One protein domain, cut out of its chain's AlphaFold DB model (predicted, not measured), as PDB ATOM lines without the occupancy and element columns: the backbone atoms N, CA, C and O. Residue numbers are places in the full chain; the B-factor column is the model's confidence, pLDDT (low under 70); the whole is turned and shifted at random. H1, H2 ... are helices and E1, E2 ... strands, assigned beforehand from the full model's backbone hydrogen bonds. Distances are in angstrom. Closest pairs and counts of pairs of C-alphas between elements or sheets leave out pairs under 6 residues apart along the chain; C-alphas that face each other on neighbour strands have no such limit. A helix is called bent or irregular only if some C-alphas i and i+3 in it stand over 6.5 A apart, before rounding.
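What this domain is: This is residues 87 to 230 of the 508 residues of an uncharacterized protein of Macrostomum lignano (UniProt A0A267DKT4). What shape do these coordinates draw? The long helix H3 runs the length of the model, with H2 beside its first part, H1 beside its middle and H4 beside its last part; H1, H3 and H4 make a bundle, helices packed side by side. H6 crosses H1, and a small hairpin of two antiparallel strands, E1 and E2, packs on H3 through E2. What is it made of? The printed part has 144 residues, with named strands E1 and E2 followed by named helices H1 to H6, and is mostly helix. How large is it? It is compact, with a radius of gyration of the C-alphas of 16.1 A, and spans 52 by 39 by 28 A.

How they stand to each other: How do the strands pair? E1, residues 89 to 91, and E2, residues 97 to 99, form a hairpin, with N 90 and O 98 2.8 A apart, within hydrogen-bond range. The closest C-alphas of E2 and H3, residues 155 to 185, are those of Ile 99 and Ala 163, 5.7 A apart. What touches H3? H1, residues 105 to 122, touches its residues 166 to 180 at a shallow tilt of 23 degrees, the same way, the closest C-alphas being Leu 115 and His 170, 6.6 A. H2, residues 140 to 151, forms a helical hairpin with H3, touching its residues 155 to 166, closest at C-alphas Gly 145 and Leu 162, 4.3 A. H4, residues 195 to 206, forms another, touching residues 174 to 184 at 34.6 degrees, only just short of steep, closest at C-alphas Glu 184 and Pro 195, 5.7 A. What else touches H1? H4 touches its residues 114 to 122, closest at C-alphas Val 118 and Ala 201, 5.2 A. H6, residues 219 to 229, touches its residues 106 to 113, about perpendicular at 78 degrees, closest at C-alphas Cys 109 and Trp 222, 6.2 A. H5, residues 212 to 215, touches no helix and meets H6 only through their link. Are the helix backbones complete? Every O i to N i+4 pair is within hydrogen-bond range in H1, but 7 of 8 in H2, 25 of 27 in H3, 7 of 8 in H4 and 3 of 7 in H6, where 3 of 8 O i to N i+3 pairs are; H5 is too short for an O i to N i+4 pair.

Where its parts are: Where do the elements begin and end? E1 begins at C-alpha 89, (128.673, 113.067, 132.308), and H6 ends at C-alpha 229, (129.921, 135.838, 129.847). How long are the helices? From first to last C-alpha H3 measures 44.9 A, H1 26.0 A, H4 17.2 A, H6 17.0 A and H2 16.0 A. H6 is irregular, but only just: C-alphas 225 and 228 are 6.53 A apart.

The domain as a whole: How far does it reach? The two C-alphas farthest apart, those of Pro 153 and Gly 187, are 52.8 A apart. Is anything cut or long? The printed part has no cut, and H1 to H2 is a long link of 17 residues. Where is confidence low? Residues 126 to 133, 150 to 158 and 188 to 230 have pLDDT under 70.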
ATOM      1  N   SER A  87     131.364 113.043 137.066       78.12
ATOM      2  CA  SER A  87     130.116 113.315 137.774       78.12
ATOM      3  C   SER A  87     129.129 114.109 136.919       78.12
ATOM      4  O   SER A  87     127.934 113.869 137.039       78.12
ATOM      5  N   ILE A  88     129.581 114.976 136.001       84.94
ATOM      6  CA  ILE A  88     128.681 115.724 135.105       84.94
ATOM      7  C   ILE A  88     128.295 114.961 133.840       84.94
ATOM      8  O   ILE A  88     127.392 115.409 133.138       84.94
ATOM      9  N   PHE A  89     128.917 113.819 133.540       86.12
ATOM     10  CA  PHE A  89     128.673 113.067 132.308       86.12
ATOM     11  C   PHE A  89     127.853 111.794 132.549       86.12
ATOM     12  O   PHE A  89     127.931 111.135 133.581       86.12
ATOM     13  N   LYS A  90     127.066 111.405 131.545       87.69
ATOM     14  CA  LYS A  90     126.396 110.108 131.456       87.69
ATOM     15  C   LYS A  90     126.692 109.471 130.110       87.69
ATOM     16  O   LYS A  90     126.571 110.109 129.065       87.69
ATOM     17  N   LYS A  91     127.021 108.181 130.151       85.19
ATOM     18  CA  LYS A  91     127.224 107.355 128.962       85.19
ATOM     19  C   LYS A  91     125.888 107.022 128.295       85.19
ATOM     20  O   LYS A  91     124.955 106.546 128.946       85.19
ATOM     21  N   GLN A  92     125.798 107.289 127.002       81.81
ATOM     22  CA  GLN A  92     124.673 106.945 126.144       81.81
ATOM     23  C   GLN A  92     124.786 105.499 125.642       81.81
ATOM     24  O   GLN A  92     125.824 104.849 125.761       81.81
ATOM     25  N   ARG A  93     123.692 104.971 125.073       78.62
ATOM     26  CA  ARG A  93     123.646 103.590 124.553       78.62
ATOM     27  C   ARG A  93     124.645 103.343 123.419       78.62
ATOM     28  O   ARG A  93     125.104 102.219 123.273       78.62
ATOM     29  N   ASN A  94     124.966 104.373 122.641       81.38
ATOM     30  CA  ASN A  94     125.949 104.322 121.557       81.38
ATOM     31  C   ASN A  94     127.406 104.432 122.050       81.38
ATOM     32  O   ASN A  94     128.320 104.312 121.246       81.38
ATOM     33  N   GLY A  95     127.628 104.627 123.355       82.94
ATOM     34  CA  GLY A  95     128.953 104.787 123.949       82.94
ATOM     35  C   GLY A  95     129.380 106.239 124.167       82.94
ATOM     36  O   GLY A  95     130.296 106.450 124.961       82.94
ATOM     37  N   ASP A  96     128.688 107.210 123.565       82.69
ATOM     38  CA  ASP A  96     129.018 108.631 123.689       82.69
ATOM     39  C   ASP A  96     128.751 109.152 125.104       82.69
ATOM     40  O   ASP A  96     127.866 108.673 125.820       82.69
ATOM     41  N   LEU A  97     129.500 110.173 125.513       85.12
ATOM     42  CA  LEU A  97     129.283 110.878 126.772       85.12
ATOM     43  C   LEU A  97     128.476 112.156 126.510       85.12
ATOM     44  O   LEU A  97     128.853 112.980 125.683       85.12
ATOM     45  N   LYS A  98     127.371 112.342 127.240       87.12
ATOM     46  CA  LYS A  98     126.600 113.599 127.268       87.12
ATOM     47  C   LYS A  98     126.603 114.154 128.688       87.12
ATOM     48  O   LYS A  98     126.548 113.376 129.639       87.12
ATOM     49  N   ILE A  99     126.617 115.479 128.843       85.38
ATOM     50  CA  ILE A  99     126.339 116.109 130.141       85.38
ATOM     51  C   ILE A  99     124.971 115.621 130.644       85.38
ATOM     52  O   ILE A  99     124.004 115.557 129.875       85.38
ATOM     53  N   ARG A 100     124.885 115.238 131.922       84.44
ATOM     54  CA  ARG A 100     123.633 114.761 132.510       84.44
ATOM     55  C   ARG A 100     122.559 115.857 132.427       84.44
ATOM     56  O   ARG A 100     122.875 117.037 132.592       84.44
ATOM     57  N   PRO A 101     121.282 115.509 132.198       74.81
ATOM     58  CA  PRO A 101     120.208 116.500 132.178       74.81
ATOM     59  C   PRO A 101     120.126 117.320 133.474       74.81
ATOM     60  O   PRO A 101     119.870 118.519 133.407       74.81
ATOM     61  N   ASP A 102     120.413 116.676 134.608       73.56
ATOM     62  CA  ASP A 102     120.411 117.202 135.975       73.56
ATOM     63  C   ASP A 102     121.770 117.750 136.445       73.56
ATOM     64  O   ASP A 102     121.883 118.143 137.603       73.56
ATOM     65  N   ALA A 103     122.792 117.798 135.577       75.19
ATOM     66  CA  ALA A 103     124.070 118.408 135.932       75.19
ATOM     67  C   ALA A 103     123.878 119.899 136.249       75.19
ATOM     68  O   ALA A 103     123.309 120.648 135.448       75.19
ATOM     69  N   THR A 104     124.351 120.319 137.418       74.50
ATOM     70  CA  THR A 104     124.171 121.685 137.919       74.50
ATOM     71  C   THR A 104     125.279 122.618 137.416       74.50
ATOM     72  O   THR A 104     126.378 122.174 137.081       74.50
ATOM     73  N   ILE A 105     125.014 123.930 137.379       73.12
ATOM     74  CA  ILE A 105     126.023 124.949 137.027       73.12
ATOM     75  C   ILE A 105     127.281 124.825 137.909       73.12
ATOM     76  O   ILE A 105     128.374 124.818 137.343       73.12
ATOM     77  N   PRO A 106     127.179 124.650 139.246       72.25
ATOM     78  CA  PRO A 106     128.346 124.391 140.086       72.25
ATOM     79  C   PRO A 106     129.162 123.177 139.645       72.25
ATOM     80  O   PRO A 106     130.373 123.291 139.518       72.25
ATOM     81  N   GLU A 107     128.525 122.043 139.339       76.88
ATOM     82  CA  GLU A 107     129.255 120.849 138.894       76.88
ATOM     83  C   GLU A 107     129.999 121.096 137.560       76.88
ATOM     84  O   GLU A 107     131.114 120.600 137.362       76.88
ATOM     85  N   LEU A 108     129.422 121.902 136.658       81.88
ATOM     86  CA  LEU A 108     130.082 122.332 135.419       81.88
ATOM     87  C   LEU A 108     131.253 123.294 135.695       81.88
ATOM     88  O   LEU A 108     132.331 123.115 135.129       81.88
ATOM     89  N   CYS A 109     131.085 124.271 136.590       79.56
ATOM     90  CA  CYS A 109     132.162 125.166 137.028       79.56
ATOM     91  C   CYS A 109     133.316 124.386 137.670       79.56
ATOM     92  O   CYS A 109     134.477 124.627 137.343       79.56
ATOM     93  N   THR A 110     133.013 123.425 138.547       77.75
ATOM     94  CA  THR A 110     134.008 122.550 139.178       77.75
ATOM     95  C   THR A 110     134.780 121.766 138.120       77.75
ATOM     96  O   THR A 110     136.004 121.691 138.186       77.75
ATOM     97  N   SER A 111     134.091 121.254 137.100       84.50
ATOM     98  CA  SER A 111     134.710 120.542 135.976       84.50
ATOM     99  C   SER A 111     135.700 121.421 135.197       84.50
ATOM    100  O   SER A 111     136.842 121.019 134.978       84.50
ATOM    101  N   ILE A 112     135.301 122.650 134.845       87.00
ATOM    102  CA  ILE A 112     136.169 123.639 134.176       87.00
ATOM    103  C   ILE A 112     137.364 124.005 135.063       87.00
ATOM    104  O   ILE A 112     138.500 124.054 134.592       87.00
ATOM    105  N   ARG A 113     137.129 124.213 136.363       81.31
ATOM    106  CA  ARG A 113     138.176 124.539 137.335       81.31
ATOM    107  C   ARG A 113     139.220 123.436 137.439       81.31
ATOM    108  O   ARG A 113     140.408 123.748 137.466       81.31
ATOM    109  N   LEU A 114     138.794 122.178 137.542       80.12
ATOM    110  CA  LEU A 114     139.702 121.038 137.663       80.12
ATOM    111  C   LEU A 114     140.594 120.917 136.423       80.12
ATOM    112  O   LEU A 114     141.806 120.776 136.562       80.12
ATOM    113  N   LEU A 115     140.018 121.073 135.229       85.62
ATOM    114  CA  LEU A 115     140.778 121.104 133.977       85.62
ATOM    115  C   LEU A 115     141.774 122.270 133.942       85.62
ATOM    116  O   LEU A 115     142.954 122.069 133.651       85.62
ATOM    117  N   ASN A 116     141.347 123.477 134.323       84.62
ATOM    118  CA  ASN A 116     142.249 124.626 134.367       84.62
ATOM    119  C   ASN A 116     143.381 124.443 135.385       84.62
ATOM    120  O   ASN A 116     144.513 124.842 135.135       84.62
ATOM    121  N   HIS A 117     143.088 123.837 136.537       79.25
ATOM    122  CA  HIS A 117     144.087 123.551 137.560       79.25
ATOM    123  C   HIS A 117     145.189 122.648 137.003       79.25
ATOM    124  O   HIS A 117     146.365 122.972 137.142       79.25
ATOM    125  N   VAL A 118     144.812 121.576 136.302       80.00
ATOM    126  CA  VAL A 118     145.774 120.679 135.651       80.00
ATOM    127  C   VAL A 118     146.605 121.415 134.610       80.00
ATOM    128  O   VAL A 118     147.829 121.294 134.625       80.00
ATOM    129  N   LYS A 119     145.970 122.234 133.765       85.12
ATOM    130  CA  LYS A 119     146.682 123.074 132.794       85.12
ATOM    131  C   LYS A 119     147.716 123.973 133.475       85.12
ATOM    132  O   LYS A 119     148.864 124.024 133.042       85.12
ATOM    133  N   MET A 120     147.343 124.657 134.556       81.44
ATOM    134  CA  MET A 120     148.271 125.518 135.297       81.44
ATOM    135  C   MET A 120     149.446 124.729 135.873       81.44
ATOM    136  O   MET A 120     150.592 125.151 135.716       81.44
ATOM    137  N   SER A 121     149.185 123.562 136.464       77.94
ATOM    138  CA  SER A 121     150.236 122.688 136.983       77.94
ATOM    139  C   SER A 121     151.199 122.217 135.888       77.94
ATOM    140  O   SER A 121     152.410 122.262 136.093       77.94
ATOM    141  N   LEU A 122     150.694 121.850 134.704       76.81
ATOM    142  CA  LEU A 122     151.518 121.477 133.543       76.81
ATOM    143  C   LEU A 122     152.394 122.631 133.035       76.81
ATOM    144  O   LEU A 122     153.499 122.412 132.539       76.81
ATOM    145  N   LEU A 123     151.925 123.869 133.192       81.00
ATOM    146  CA  LEU A 123     152.685 125.079 132.875       81.00
ATOM    147  C   LEU A 123     153.671 125.484 133.986       81.00
ATOM    148  O   LEU A 123     154.298 126.537 133.874       81.00
ATOM    149  N   GLY A 124     153.795 124.702 135.065       78.19
ATOM    150  CA  GLY A 124     154.613 125.048 136.233       78.19
ATOM    151  C   GLY A 124     154.079 126.257 137.008       78.19
ATOM    152  O   GLY A 124     154.792 126.854 137.816       78.19
ATOM    153  N   ARG A 125     152.825 126.655 136.764       77.25
ATOM    154  CA  ARG A 125     152.164 127.765 137.450       77.25
ATOM    155  C   ARG A 125     151.386 127.212 138.631       77.25
ATOM    156  O   ARG A 125     150.576 126.298 138.490       77.25
ATOM    157  N   ARG A 126     151.585 127.797 139.813       64.94
ATOM    158  CA  ARG A 126     150.687 127.521 140.935       64.94
ATOM    159  C   ARG A 126     149.376 128.260 140.688       64.94
ATOM    160  O   ARG A 126     149.419 129.478 140.517       64.94
ATOM    161  N   PRO A 127     148.229 127.568 140.673       63.25
ATOM    162  CA  PRO A 127     146.949 128.244 140.588       63.25
ATOM    163  C   PRO A 127     146.822 129.171 141.794       63.25
ATOM    164  O   PRO A 127     146.908 128.736 142.945       63.25
ATOM    165  N   SER A 128     146.690 130.466 141.518       59.56
ATOM    166  CA  SER A 128     146.544 131.469 142.559       59.56
ATOM    167  C   SER A 128     145.236 131.222 143.301       59.56
ATOM    168  O   SER A 128     144.156 131.265 142.716       59.56
ATOM    169  N   LEU A 129     145.321 130.962 144.607       53.84
ATOM    170  CA  LEU A 129     144.137 130.893 145.468       53.84
ATOM    171  C   LEU A 129     143.544 132.293 145.709       53.84
ATOM    172  O   LEU A 129     142.395 132.414 146.127       53.84
ATOM    173  N   SER A 130     144.302 133.365 145.443       48.62
ATOM    174  CA  SER A 130     143.931 134.760 145.717       48.62
ATOM    175  C   SER A 130     143.530 135.571 144.483       48.62
ATOM    176  O   SER A 130     142.839 136.573 144.659       48.62
ATOM    177  N   GLU A 131     143.845 135.109 143.272       53.91
ATOM    178  CA  GLU A 131     143.477 135.779 142.020       53.91
ATOM    179  C   GLU A 131     142.497 134.930 141.196       53.91
ATOM    180  O   GLU A 131     142.585 133.700 141.200       53.91
ATOM    181  N   PRO A 132     141.512 135.557 140.529       56.84
ATOM    182  CA  PRO A 132     140.654 134.854 139.591       56.84
ATOM    183  C   PRO A 132     141.499 134.309 138.423       56.84
ATOM    184  O   PRO A 132     142.342 135.040 137.905       56.84
ATOM    185  N   PRO A 133     141.306 133.048 138.001       65.75
ATOM    186  CA  PRO A 133     141.944 132.532 136.796       65.75
ATOM    187  C   PRO A 133     141.572 133.365 135.573       65.75
ATOM    188  O   PRO A 133     140.432 133.809 135.431       65.75
ATOM    189  N   ASP A 134     142.543 133.562 134.686       75.38
ATOM    190  CA  ASP A 134     142.316 134.289 133.448       75.38
ATOM    191  C   ASP A 134     141.431 133.443 132.525       75.38
ATOM    192  O   ASP A 134     141.723 132.280 132.240       75.38
ATOM    193  N   THR A 135     140.336 134.022 132.032       77.38
ATOM    194  CA  THR A 135     139.503 133.372 131.012       77.38
ATOM    195  C   THR A 135     140.298 133.010 129.759       77.38
ATOM    196  O   THR A 135     139.921 132.064 129.076       77.38
ATOM    197  N   ALA A 136     141.413 133.698 129.488       82.56
ATOM    198  CA  ALA A 136     142.331 133.362 128.403       82.56
ATOM    199  C   ALA A 136     142.943 131.954 128.537       82.56
ATOM    200  O   ALA A 136     143.371 131.370 127.542       82.56
ATOM    201  N   ASP A 137     142.962 131.384 129.745       82.50
ATOM    202  CA  ASP A 137     143.476 130.039 129.984       82.50
ATOM    203  C   ASP A 137     142.443 128.935 129.700       82.50
ATOM    204  O   ASP A 137     142.823 127.768 129.556       82.50
ATOM    205  N   VAL A 138     141.161 129.277 129.545       87.69
ATOM    206  CA  VAL A 138     140.098 128.330 129.180       87.69
ATOM    207  C   VAL A 138     139.958 128.269 127.656       87.69
ATOM    208  O   VAL A 138     139.882 129.315 127.012       87.69
ATOM    209  N   PRO A 139     139.872 127.074 127.040       92.94
ATOM    210  CA  PRO A 139     139.675 126.971 125.599       92.94
ATOM    211  C   PRO A 139     138.412 127.702 125.131       92.94
ATOM    212  O   PRO A 139     137.329 127.522 125.694       92.94
ATOM    213  N   GLU A 140     138.521 128.455 124.036       91.44
ATOM    214  CA  GLU A 140     137.400 129.231 123.486       91.44
ATOM    215  C   GLU A 140     136.196 128.346 123.117       91.44
ATOM    216  O   GLU A 140     135.056 128.787 123.213       91.44
ATOM    217  N   GLY A 141     136.412 127.071 122.771       89.69
ATOM    218  CA  GLY A 141     135.321 126.108 122.570       89.69
ATOM    219  C   GLY A 141     134.479 125.883 123.834       89.69
ATOM    220  O   GLY A 141     133.251 125.871 123.763       89.69
ATOM    221  N   VAL A 142     135.125 125.789 125.002       90.25
ATOM    222  CA  VAL A 142     134.452 125.652 126.305       90.25
ATOM    223  C   VAL A 142     133.724 126.948 126.661       90.25
ATOM    224  O   VAL A 142     132.557 126.899 127.043       90.25
ATOM    225  N   LEU A 143     134.363 128.109 126.471       87.69
ATOM    226  CA  LEU A 143     133.733 129.413 126.719       87.69
ATOM    227  C   LEU A 143     132.542 129.663 125.785       87.69
ATOM    228  O   LEU A 143     131.491 130.115 126.228       87.69
ATOM    229  N   SER A 144     132.666 129.333 124.504       85.56
ATOM    230  CA  SER A 144     131.584 129.442 123.524       85.56
ATOM    231  C   SER A 144     130.428 128.502 123.864       85.56
ATOM    232  O   SER A 144     129.279 128.944 123.918       85.56
ATOM    233  N   GLY A 145     130.715 127.236 124.194       84.75
ATOM    234  CA  GLY A 145     129.709 126.279 124.662       84.75
ATOM    235  C   GLY A 145     128.994 126.754 125.930       84.75
ATOM    236  O   GLY A 145     127.774 126.630 126.032       84.75
ATOM    237  N   TRP A 146     129.732 127.371 126.857       84.06
ATOM    238  CA  TRP A 146     129.179 128.000 128.054       84.06
ATOM    239  C   TRP A 146     128.233 129.151 127.704       84.06
ATOM    240  O   TRP A 146     127.075 129.132 128.110       84.06
ATOM    241  N   ARG A 147     128.678 130.120 126.892       82.62
ATOM    242  CA  ARG A 147     127.858 131.270 126.460       82.62
ATOM    243  C   ARG A 147     126.578 130.820 125.758       82.62
ATOM    244  O   ARG A 147     125.493 131.315 126.059       82.62
ATOM    245  N   GLN A 148     126.687 129.849 124.852       78.19
ATOM    246  CA  GLN A 148     125.536 129.319 124.126       78.19
ATOM    247  C   GLN A 148     124.530 128.645 125.068       78.19
ATOM    248  O   GLN A 148     123.329 128.711 124.802       78.19
ATOM    249  N   MET A 149     124.993 127.982 126.141       79.06
ATOM    250  CA  MET A 149     124.125 127.235 127.063       79.06
ATOM    251  C   MET A 149     123.099 128.151 127.732       79.06
ATOM    252  O   MET A 149     121.992 127.711 128.025       79.06
ATOM    253  N   PHE A 150     123.452 129.425 127.914       68.25
ATOM    254  CA  PHE A 150     122.584 130.450 128.495       68.25
ATOM    255  C   PHE A 150     121.873 131.326 127.458       68.25
ATOM    256  O   PHE A 150     120.899 131.989 127.795       68.25
ATOM    257  N   ALA A 151     122.343 131.349 126.210       67.44
ATOM    258  CA  ALA A 151     121.737 132.145 125.143       67.44
ATOM    259  C   ALA A 151     120.643 131.395 124.360       67.44
ATOM    260  O   ALA A 151     119.825 132.029 123.697       67.44
ATOM    261  N   SER A 152     120.630 130.059 124.398       63.56
ATOM    262  CA  SER A 152     119.721 129.244 123.589       63.56
ATOM    263  C   SER A 152     118.581 128.641 124.415       63.56
ATOM    264  O   SER A 152     118.850 127.971 125.413       63.56
ATOM    265  N   PRO A 153     117.316 128.744 123.961       51.19
ATOM    266  CA  PRO A 153     116.197 128.018 124.565       51.19
ATOM    267  C   PRO A 153     116.298 126.490 124.371       51.19
ATOM    268  O   PRO A 153     115.590 125.732 125.026       51.19
ATOM    269  N   LEU A 154     117.200 126.005 123.504       52.66
ATOM    270  CA  LEU A 154     117.428 124.580 123.236       52.66
ATOM    271  C   LEU A 154     118.622 124.039 124.040       52.66
ATOM    272  O   LEU A 154     119.634 123.608 123.475       52.66
ATOM    273  N   ALA A 155     118.490 124.037 125.369       59.53
ATOM    274  CA  ALA A 155     119.546 123.635 126.304       59.53
ATOM    275  C   ALA A 155     120.156 122.250 125.994       59.53
ATOM    276  O   ALA A 155     121.348 122.029 126.202       59.53
ATOM    277  N   ASP A 156     119.373 121.316 125.447       56.25
ATOM    278  CA  ASP A 156     119.816 119.948 125.166       56.25
ATOM    279  C   ASP A 156     120.813 119.808 124.010       56.25
ATOM    280  O   ASP A 156     121.673 118.920 124.062       56.25
ATOM    281  N   ILE A 157     120.692 120.652 122.979       60.09
ATOM    282  CA  ILE A 157     121.606 120.679 121.826       60.09
ATOM    283  C   ILE A 157     122.911 121.350 122.250       60.09
ATOM    284  O   ILE A 157     124.003 120.869 121.948       60.09
ATOM    285  N   VAL A 158     122.796 122.422 123.030       68.62
ATOM    286  CA  VAL A 158     123.948 123.213 123.449       68.62
ATOM    287  C   VAL A 158     124.795 122.513 124.511       68.62
ATOM    288  O   VAL A 158     126.024 122.562 124.447       68.62
ATOM    289  N   LYS A 159     124.168 121.743 125.412       76.38
ATOM    290  CA  LYS A 159     124.888 120.827 126.311       76.38
ATOM    291  C   LYS A 159     125.760 119.829 125.539       76.38
ATOM    292  O   LYS A 159     126.782 119.410 126.064       76.38
ATOM    293  N   GLY A 160     125.398 119.460 124.305       79.56
ATOM    294  CA  GLY A 160     126.221 118.601 123.447       79.56
ATOM    295  C   GLY A 160     127.524 119.268 122.993       79.56
ATOM    296  O   GLY A 160     128.582 118.645 123.052       79.56
ATOM    297  N   GLY A 161     127.463 120.546 122.605       83.06
ATOM    298  CA  GLY A 161     128.645 121.329 122.226       83.06
ATOM    299  C   GLY A 161     129.607 121.530 123.397       83.06
ATOM    300  O   GLY A 161     130.789 121.215 123.282       83.06
ATOM    301  N   LEU A 162     129.082 121.958 124.554       88.19
ATOM    302  CA  LEU A 162     129.880 122.125 125.773       88.19
ATOM    303  C   LEU A 162     130.484 120.795 126.252       88.19
ATOM    304  O   LEU A 162     131.661 120.752 126.606       88.19
ATOM    305  N   ALA A 163     129.704 119.706 126.224       87.94
ATOM    306  CA  ALA A 163     130.184 118.369 126.575       87.94
ATOM    307  C   ALA A 163     131.403 117.976 125.739       87.94
ATOM    308  O   ALA A 163     132.414 117.548 126.289       87.94
ATOM    309  N   LYS A 164     131.312 118.161 124.418       89.00
ATOM    310  CA  LYS A 164     132.401 117.853 123.496       89.00
ATOM    311  C   LYS A 164     133.646 118.686 123.804       89.00
ATOM    312  O   LYS A 164     134.712 118.114 123.970       89.00
ATOM    313  N   SER A 165     133.512 120.004 123.961       92.75
ATOM    314  CA  SER A 165     134.663 120.870 124.249       92.75
ATOM    315  C   SER A 165     135.353 120.548 125.577       92.75
ATOM    316  O   SER A 165     136.575 120.638 125.656       92.75
ATOM    317  N   LEU A 166     134.603 120.146 126.608       90.69
ATOM    318  CA  LEU A 166     135.183 119.703 127.881       90.69
ATOM    319  C   LEU A 166     135.953 118.383 127.741       90.69
ATOM    320  O   LEU A 166     137.020 118.237 128.332       90.69
ATOM    321  N   LEU A 167     135.427 117.434 126.963       90.31
ATOM    322  CA  LEU A 167     136.083 116.148 126.709       90.31
ATOM    323  C   LEU A 167     137.329 116.305 125.829       90.31
ATOM    324  O   LEU A 167     138.351 115.694 126.124       90.31
ATOM    325  N   ASP A 168     137.262 117.153 124.800       91.81
ATOM    326  CA  ASP A 168     138.404 117.472 123.938       91.81
ATOM    327  C   ASP A 168     139.536 118.111 124.765       91.81
ATOM    328  O   ASP A 168     140.687 117.691 124.667       91.81
ATOM    329  N   TRP A 169     139.202 119.057 125.655       93.50
ATOM    330  CA  TRP A 169     140.183 119.682 126.550       93.50
ATOM    331  C   TRP A 169     140.780 118.690 127.557       93.50
ATOM    332  O   TRP A 169     141.983 118.698 127.811       93.50
ATOM    333  N   HIS A 170     139.961 117.796 128.117       90.19
ATOM    334  CA  HIS A 170     140.443 116.740 129.008       90.19
ATOM    335  C   HIS A 170     141.437 115.804 128.314       90.19
ATOM    336  O   HIS A 170     142.492 115.508 128.877       90.19
ATOM    337  N   ALA A 171     141.129 115.379 127.086       88.81
ATOM    338  CA  ALA A 171     142.002 114.525 126.291       88.81
ATOM    339  C   ALA A 171     143.327 115.222 125.932       88.81
ATOM    340  O   ALA A 171     144.385 114.596 126.005       88.81
ATOM    341  N   GLU A 172     143.282 116.515 125.600       90.81
ATOM    342  CA  GLU A 172     144.472 117.336 125.349       90.81
ATOM    343  C   GLU A 172     145.393 117.389 126.578       90.81
ATOM    344  O   GLU A 172     146.587 117.102 126.469       90.81
ATOM    345  N   LEU A 173     144.835 117.675 127.760       86.88
ATOM    346  CA  LEU A 173     145.604 117.743 129.005       86.88
ATOM    347  C   LEU A 173     146.172 116.382 129.422       86.88
ATOM    348  O   LEU A 173     147.282 116.318 129.947       86.88
ATOM    349  N   LEU A 174     145.451 115.287 129.174       84.44
ATOM    350  CA  LEU A 174     145.976 113.938 129.399       84.44
ATOM    351  C   LEU A 174     147.189 113.649 128.509       84.44
ATOM    352  O   LEU A 174     148.214 113.196 129.014       84.44
ATOM    353  N   ALA A 175     147.111 113.981 127.219       86.56
ATOM    354  CA  ALA A 175     148.235 113.820 126.301       86.56
ATOM    355  C   ALA A 175     149.433 114.717 126.673       86.56
ATOM    356  O   ALA A 175     150.584 114.374 126.400       86.56
ATOM    357  N   GLU A 176     149.199 115.881 127.282       85.19
ATOM    358  CA  GLU A 176     150.262 116.716 127.854       85.19
ATOM    359  C   GLU A 176     150.902 116.103 129.099       85.19
ATOM    360  O   GLU A 176     152.129 116.110 129.201       85.19
ATOM    361  N   CYS A 177     150.102 115.542 130.008       79.44
ATOM    362  CA  CYS A 177     150.606 114.802 131.163       79.44
ATOM    363  C   CYS A 177     151.491 113.628 130.729       79.44
ATOM    364  O   CYS A 177     152.601 113.494 131.239       79.44
ATOM    365  N   ASP A 178     151.033 112.819 129.770       83.00
ATOM    366  CA  ASP A 178     151.785 111.654 129.293       83.00
ATOM    367  C   ASP A 178     153.126 112.082 128.660       83.00
ATOM    368  O   ASP A 178     154.176 111.540 129.003       83.00
ATOM    369  N   ARG A 179     153.133 113.141 127.831       81.94
ATOM    370  CA  ARG A 179     154.377 113.715 127.277       81.94
ATOM    371  C   ARG A 179     155.330 114.229 128.358       81.94
ATOM    372  O   ARG A 179     156.545 114.095 128.219       81.94
ATOM    373  N   ALA A 180     154.804 114.853 129.410       75.12
ATOM    374  CA  ALA A 180     155.621 115.360 130.507       75.12
ATOM    375  C   ALA A 180     156.272 114.219 131.313       75.12
ATOM    376  O   ALA A 180     157.445 114.328 131.670       75.12
ATOM    377  N   GLU A 181     155.552 113.117 131.539       77.06
ATOM    378  CA  GLU A 181     156.093 111.912 132.186       77.06
ATOM    379  C   GLU A 181     157.168 111.226 131.329       77.06
ATOM    380  O   GLU A 181     158.199 110.804 131.855       77.06
ATOM    381  N   GLU A 182     156.974 111.141 130.009       80.94
ATOM    382  CA  GLU A 182     157.973 110.583 129.087       80.94
ATOM    383  C   GLU A 182     159.283 111.385 129.102       80.94
ATOM    384  O   GLU A 182     160.369 110.804 129.142       80.94
ATOM    385  N   LEU A 183     159.193 112.720 129.123       74.62
ATOM    386  CA  LEU A 183     160.358 113.606 129.221       74.62
ATOM    387  C   LEU A 183     161.085 113.469 130.568       74.62
ATOM    388  O   LEU A 183     162.319 113.464 130.596       74.62
ATOM    389  N   GLU A 184     160.341 113.308 131.669       72.44
ATOM    390  CA  GLU A 184     160.906 113.020 132.994       72.44
ATOM    391  C   GLU A 184     161.666 111.689 132.993       72.44
ATOM    392  O   GLU A 184     162.818 111.628 133.430       72.44
ATOM    393  N   ALA A 185     161.053 110.634 132.450       74.25
ATOM    394  CA  ALA A 185     161.654 109.308 132.356       74.25
ATOM    395  C   ALA A 185     162.904 109.287 131.458       74.25
ATOM    396  O   ALA A 185     163.839 108.529 131.723       74.25
ATOM    397  N   ALA A 186     162.948 110.136 130.429       76.94
ATOM    398  CA  ALA A 186     164.097 110.288 129.540       76.94
ATOM    399  C   ALA A 186     165.267 111.076 130.163       76.94
ATOM    400  O   ALA A 186     166.337 111.157 129.559       76.94
ATOM    401  N   GLY A 187     165.094 111.667 131.353       72.94
ATOM    402  CA  GLY A 187     166.113 112.508 131.991       72.94
ATOM    403  C   GLY A 187     166.376 113.826 131.250       72.94
ATOM    404  O   GLY A 187     167.371 114.497 131.517       72.94
ATOM    405  N   CYS A 188     165.497 114.208 130.320       59.38
ATOM    406  CA  CYS A 188     165.576 115.467 129.593       59.38
ATOM    407  C   CYS A 188     165.015 116.590 130.473       59.38
ATOM    408  O   CYS A 188     163.845 116.951 130.370       59.38
ATOM    409  N   SER A 189     165.847 117.164 131.346       52.53
ATOM    410  CA  SER A 189     165.504 118.424 132.005       52.53
ATOM    411  C   SER A 189     165.677 119.572 131.008       52.53
ATOM    412  O   SER A 189     166.724 120.219 130.971       52.53
ATOM    413  N   GLU A 190     164.676 119.829 130.169       55.22
ATOM    414  CA  GLU A 190     164.595 121.164 129.579       55.22
ATOM    415  C   GLU A 190     164.359 122.177 130.708       55.22
ATOM    416  O   GLU A 190     163.499 121.985 131.571       55.22
ATOM    417  N   GLU A 191     165.160 123.241 130.706       51.56
ATOM    418  CA  GLU A 191     165.466 124.168 131.808       51.56
ATOM    419  C   GLU A 191     164.286 124.916 132.469       51.56
ATOM    420  O   GLU A 191     164.521 125.780 133.306       51.56
ATOM    421  N   ASN A 192     163.020 124.614 132.167       52.34
ATOM    422  CA  ASN A 192     161.881 125.379 132.692       52.34
ATOM    423  C   ASN A 192     160.620 124.578 133.058       52.34
ATOM    424  O   ASN A 192     159.591 125.187 133.351       52.34
ATOM    425  N   LYS A 193     160.650 123.240 133.081       53.00
ATOM    426  CA  LYS A 193     159.483 122.439 133.500       53.00
ATOM    427  C   LYS A 193     159.872 121.478 134.614       53.00
ATOM    428  O   LYS A 193     160.681 120.583 134.411       53.00
ATOM    429  N   ASN A 194     159.320 121.701 135.804       55.84
ATOM    430  CA  ASN A 194     159.596 120.913 136.999       55.84
ATOM    431  C   ASN A 194     158.850 119.562 136.908       55.84
ATOM    432  O   ASN A 194     157.626 119.541 137.046       55.84
ATOM    433  N   PRO A 195     159.537 118.429 136.684       53.84
ATOM    434  CA  PRO A 195     158.887 117.154 136.354       53.84
ATOM    435  C   PRO A 195     157.969 116.624 137.470       53.84
ATOM    436  O   PRO A 195     156.888 116.090 137.223       53.84
ATOM    437  N   LYS A 196     158.321 116.927 138.726       58.84
ATOM    438  CA  LYS A 196     157.509 116.613 139.912       58.84
ATOM    439  C   LYS A 196     156.103 117.218 139.876       58.84
ATOM    440  O   LYS A 196     155.195 116.652 140.488       58.84
ATOM    441  N   ASP A 197     155.917 118.330 139.168       60.00
ATOM    442  CA  ASP A 197     154.628 119.014 139.079       60.00
ATOM    443  C   ASP A 197     153.689 118.330 138.066       60.00
ATOM    444  O   ASP A 197     152.476 118.357 138.261       60.00
ATOM    445  N   ALA A 198     154.214 117.606 137.067       57.12
ATOM    446  CA  ALA A 198     153.411 116.837 136.108       57.12
ATOM    447  C   ALA A 198     152.801 115.573 136.740       57.12
ATOM    448  O   ALA A 198     151.595 115.334 136.634       57.12
ATOM    449  N   ALA A 199     153.593 114.809 137.500       62.00
ATOM    450  CA  ALA A 199     153.091 113.659 138.256       62.00
ATOM    451  C   ALA A 199     152.081 114.073 139.351       62.00
ATOM    452  O   ALA A 199     151.159 113.317 139.676       62.00
ATOM    453  N   ALA A 200     152.237 115.275 139.921       62.50
ATOM    454  CA  ALA A 200     151.267 115.869 140.840       62.50
ATOM    455  C   ALA A 200     149.985 116.321 140.114       62.50
ATOM    456  O   ALA A 200     148.892 116.032 140.601       62.50
ATOM    457  N   ALA A 201     150.101 116.937 138.931       60.00
ATOM    458  CA  ALA A 201     148.972 117.328 138.084       60.00
ATOM    459  C   ALA A 201     148.121 116.118 137.672       60.00
ATOM    460  O   ALA A 201     146.895 116.144 137.786       60.00
ATOM    461  N   ARG A 202     148.765 115.010 137.281       64.75
ATOM    462  CA  ARG A 202     148.071 113.760 136.954       64.75
ATOM    463  C   ARG A 202     147.388 113.145 138.173       64.75
ATOM    464  O   ARG A 202     146.241 112.725 138.075       64.75
ATOM    465  N   ARG A 203     148.031 113.139 139.348       63.41
ATOM    466  CA  ARG A 203     147.375 112.706 140.599       63.41
ATOM    467  C   ARG A 203     146.195 113.599 140.987       63.41
ATOM    468  O   ARG A 203     145.209 113.077 141.494       63.41
ATOM    469  N   ALA A 204     146.257 114.904 140.729       59.12
ATOM    470  CA  ALA A 204     145.128 115.810 140.934       59.12
ATOM    471  C   ALA A 204     143.969 115.520 139.959       59.12
ATOM    472  O   ALA A 204     142.811 115.577 140.360       59.12
ATOM    473  N   LEU A 205     144.271 115.135 138.713       57.44
ATOM    474  CA  LEU A 205     143.271 114.700 137.729       57.44
ATOM    475  C   LEU A 205     142.627 113.345 138.094       57.44
ATOM    476  O   LEU A 205     141.456 113.114 137.800       57.44
ATOM    477  N   LEU A 206     143.405 112.449 138.717       53.59
ATOM    478  CA  LEU A 206     143.028 111.060 139.007       53.59
ATOM    479  C   LEU A 206     142.519 110.811 140.436       53.59
ATOM    480  O   LEU A 206     141.955 109.751 140.685       53.59
ATOM    481  N   SER A 207     142.723 111.725 141.393       50.38
ATOM    482  CA  SER A 207     142.311 111.526 142.790       50.38
ATOM    483  C   SER A 207     141.170 112.467 143.185       50.38
ATOM    484  O   SER A 207     141.307 113.687 143.196       50.38
ATOM    485  N   SER A 208     140.023 111.888 143.546       47.94
ATOM    486  CA  SER A 208     138.813 112.619 143.952       47.94
ATOM    487  C   SER A 208     138.836 113.128 145.403       47.94
ATOM    488  O   SER A 208     137.897 113.797 145.827       47.94
ATOM    489  N   GLN A 209     139.878 112.821 146.189       41.25
ATOM    490  CA  GLN A 209     139.806 112.904 147.657       41.25
ATOM    491  C   GLN A 209     140.715 113.937 148.336       41.25
ATOM    492  O   GLN A 209     140.380 114.341 149.445       41.25
ATOM    493  N   SER A 210     141.809 114.422 147.732       40.94
ATOM    494  CA  SER A 210     142.705 115.371 148.433       40.94
ATOM    495  C   SER A 210     142.416 116.853 148.165       40.94
ATOM    496  O   SER A 210     143.021 117.706 148.803       40.94
ATOM    497  N   ALA A 211     141.509 117.174 147.237       46.12
ATOM    498  CA  ALA A 211     141.172 118.552 146.866       46.12
ATOM    499  C   ALA A 211     139.955 119.120 147.624       46.12
ATOM    500  O   ALA A 211     139.658 120.301 147.487       46.12
ATOM    501  N   ALA A 212     139.240 118.303 148.406       44.09
ATOM    502  CA  ALA A 212     137.947 118.672 148.990       44.09
ATOM    503  C   ALA A 212     138.034 119.799 150.040       44.09
ATOM    504  O   ALA A 212     137.128 120.628 150.106       44.09
ATOM    505  N   ASP A 213     139.138 119.884 150.790       38.38
ATOM    506  CA  ASP A 213     139.287 120.864 151.876       38.38
ATOM    507  C   ASP A 213     139.868 122.217 151.404       38.38
ATOM    508  O   ASP A 213     139.552 123.256 151.981       38.38
ATOM    509  N   GLU A 214     140.631 122.249 150.300       43.16
ATOM    510  CA  GLU A 214     141.095 123.495 149.651       43.16
ATOM    511  C   GLU A 214     140.118 124.017 148.571       43.16
ATOM    512  O   GLU A 214     140.123 125.205 148.240       43.16
ATOM    513  N   ALA A 215     139.221 123.169 148.045       48.34
ATOM    514  CA  ALA A 215     138.256 123.514 146.991       48.34
ATOM    515  C   ALA A 215     137.156 124.495 147.427       48.34
ATOM    516  O   ALA A 215     136.702 125.301 146.611       48.34
ATOM    517  N   ALA A 216     136.752 124.480 148.701       42.97
ATOM    518  CA  ALA A 216     135.635 125.295 149.187       42.97
ATOM    519  C   ALA A 216     135.887 126.815 149.079       42.97
ATOM    520  O   ALA A 216     134.944 127.598 148.963       42.97
ATOM    521  N   LEU A 217     137.159 127.240 149.065       39.62
ATOM    522  CA  LEU A 217     137.583 128.637 148.920       39.62
ATOM    523  C   LEU A 217     137.948 129.030 147.477       39.62
ATOM    524  O   LEU A 217     138.209 130.205 147.240       39.62
ATOM    525  N   ALA A 218     137.933 128.102 146.512       45.94
ATOM    526  CA  ALA A 218     138.249 128.363 145.099       45.94
ATOM    527  C   ALA A 218     137.039 128.201 144.150       45.94
ATOM    528  O   ALA A 218     137.040 128.773 143.059       45.94
ATOM    529  N   ASP A 219     135.989 127.475 144.559       48.72
ATOM    530  CA  ASP A 219     134.777 127.250 143.745       48.72
ATOM    531  C   ASP A 219     133.941 128.528 143.496       48.72
ATOM    532  O   ASP A 219     133.260 128.630 142.475       48.72
ATOM    533  N   TRP A 220     134.013 129.545 144.367       47.31
ATOM    534  CA  TRP A 220     133.202 130.770 144.232       47.31
ATOM    535  C   TRP A 220     133.629 131.677 143.067       47.31
ATOM    536  O   TRP A 220     132.783 132.328 142.455       47.31
ATOM    537  N   ARG A 221     134.920 131.695 142.708       57.34
ATOM    538  CA  ARG A 221     135.450 132.646 141.715       57.34
ATOM    539  C   ARG A 221     135.156 132.280 140.278       57.34
ATOM    540  O   ARG A 221     134.894 133.167 139.483       57.34
ATOM    541  N   TRP A 222     135.167 130.996 139.936       60.44
ATOM    542  CA  TRP A 222     134.875 130.568 138.563       60.44
ATOM    543  C   TRP A 222     133.472 130.959 138.124       60.44
ATOM    544  O   TRP A 222     133.263 131.346 136.981       60.44
ATOM    545  N   THR A 223     132.529 130.941 139.057       58.53
ATOM    546  CA  THR A 223     131.159 131.357 138.785       58.53
ATOM    547  C   THR A 223     131.052 132.872 138.588       58.53
ATOM    548  O   THR A 223     130.372 133.309 137.667       58.53
ATOM    549  N   GLU A 224     131.785 133.682 139.366       60.06
ATOM    550  CA  GLU A 224     131.885 135.137 139.147       60.06
ATOM    551  C   GLU A 224     132.636 135.506 137.859       60.06
ATOM    552  O   GLU A 224     132.302 136.502 137.231       60.06
ATOM    553  N   ILE A 225     133.618 134.706 137.438       64.56
ATOM    554  CA  ILE A 225     134.384 134.914 136.198       64.56
ATOM    555  C   ILE A 225     133.544 134.580 134.965       64.56
ATOM    556  O   ILE A 225     133.619 135.262 133.944       64.56
ATOM    557  N   LEU A 226     132.730 133.528 135.057       65.25
ATOM    558  CA  LEU A 226     131.880 133.079 133.962       65.25
ATOM    559  C   LEU A 226     130.537 133.829 133.905       65.25
ATOM    560  O   LEU A 226     129.897 133.834 132.853       65.25
ATOM    561  N   ALA A 227     130.120 134.496 134.988       62.97
ATOM    562  CA  ALA A 227     128.881 135.275 135.048       62.97
ATOM    563  C   ALA A 227     128.827 136.462 134.054       62.97
ATOM    564  O   ALA A 227     127.804 136.611 133.392       62.97
ATOM    565  N   PRO A 228     129.893 137.267 133.852       63.62
ATOM    566  CA  PRO A 228     129.941 138.301 132.813       63.62
ATOM    567  C   PRO A 228     129.814 137.776 131.379       63.62
ATOM    568  O   PRO A 228     129.504 138.547 130.476       63.62
ATOM    569  N   LEU A 229     130.076 136.483 131.154       59.41
ATOM    570  CA  LEU A 229     129.921 135.838 129.847       59.41
ATOM    571  C   LEU A 229     128.482 135.363 129.599       59.41
ATOM    572  O   LEU A 229     128.161 134.925 128.495       59.41
ATOM    573  N   MET A 230     127.606 135.441 130.600       58.12
ATOM    574  CA  MET A 230     126.172 135.257 130.412       58.12
ATOM    575  C   MET A 230     125.604 136.490 129.688       58.12
ATOM    576  O   MET A 230     126.103 137.597 129.897       58.12
TER     577      MET A 230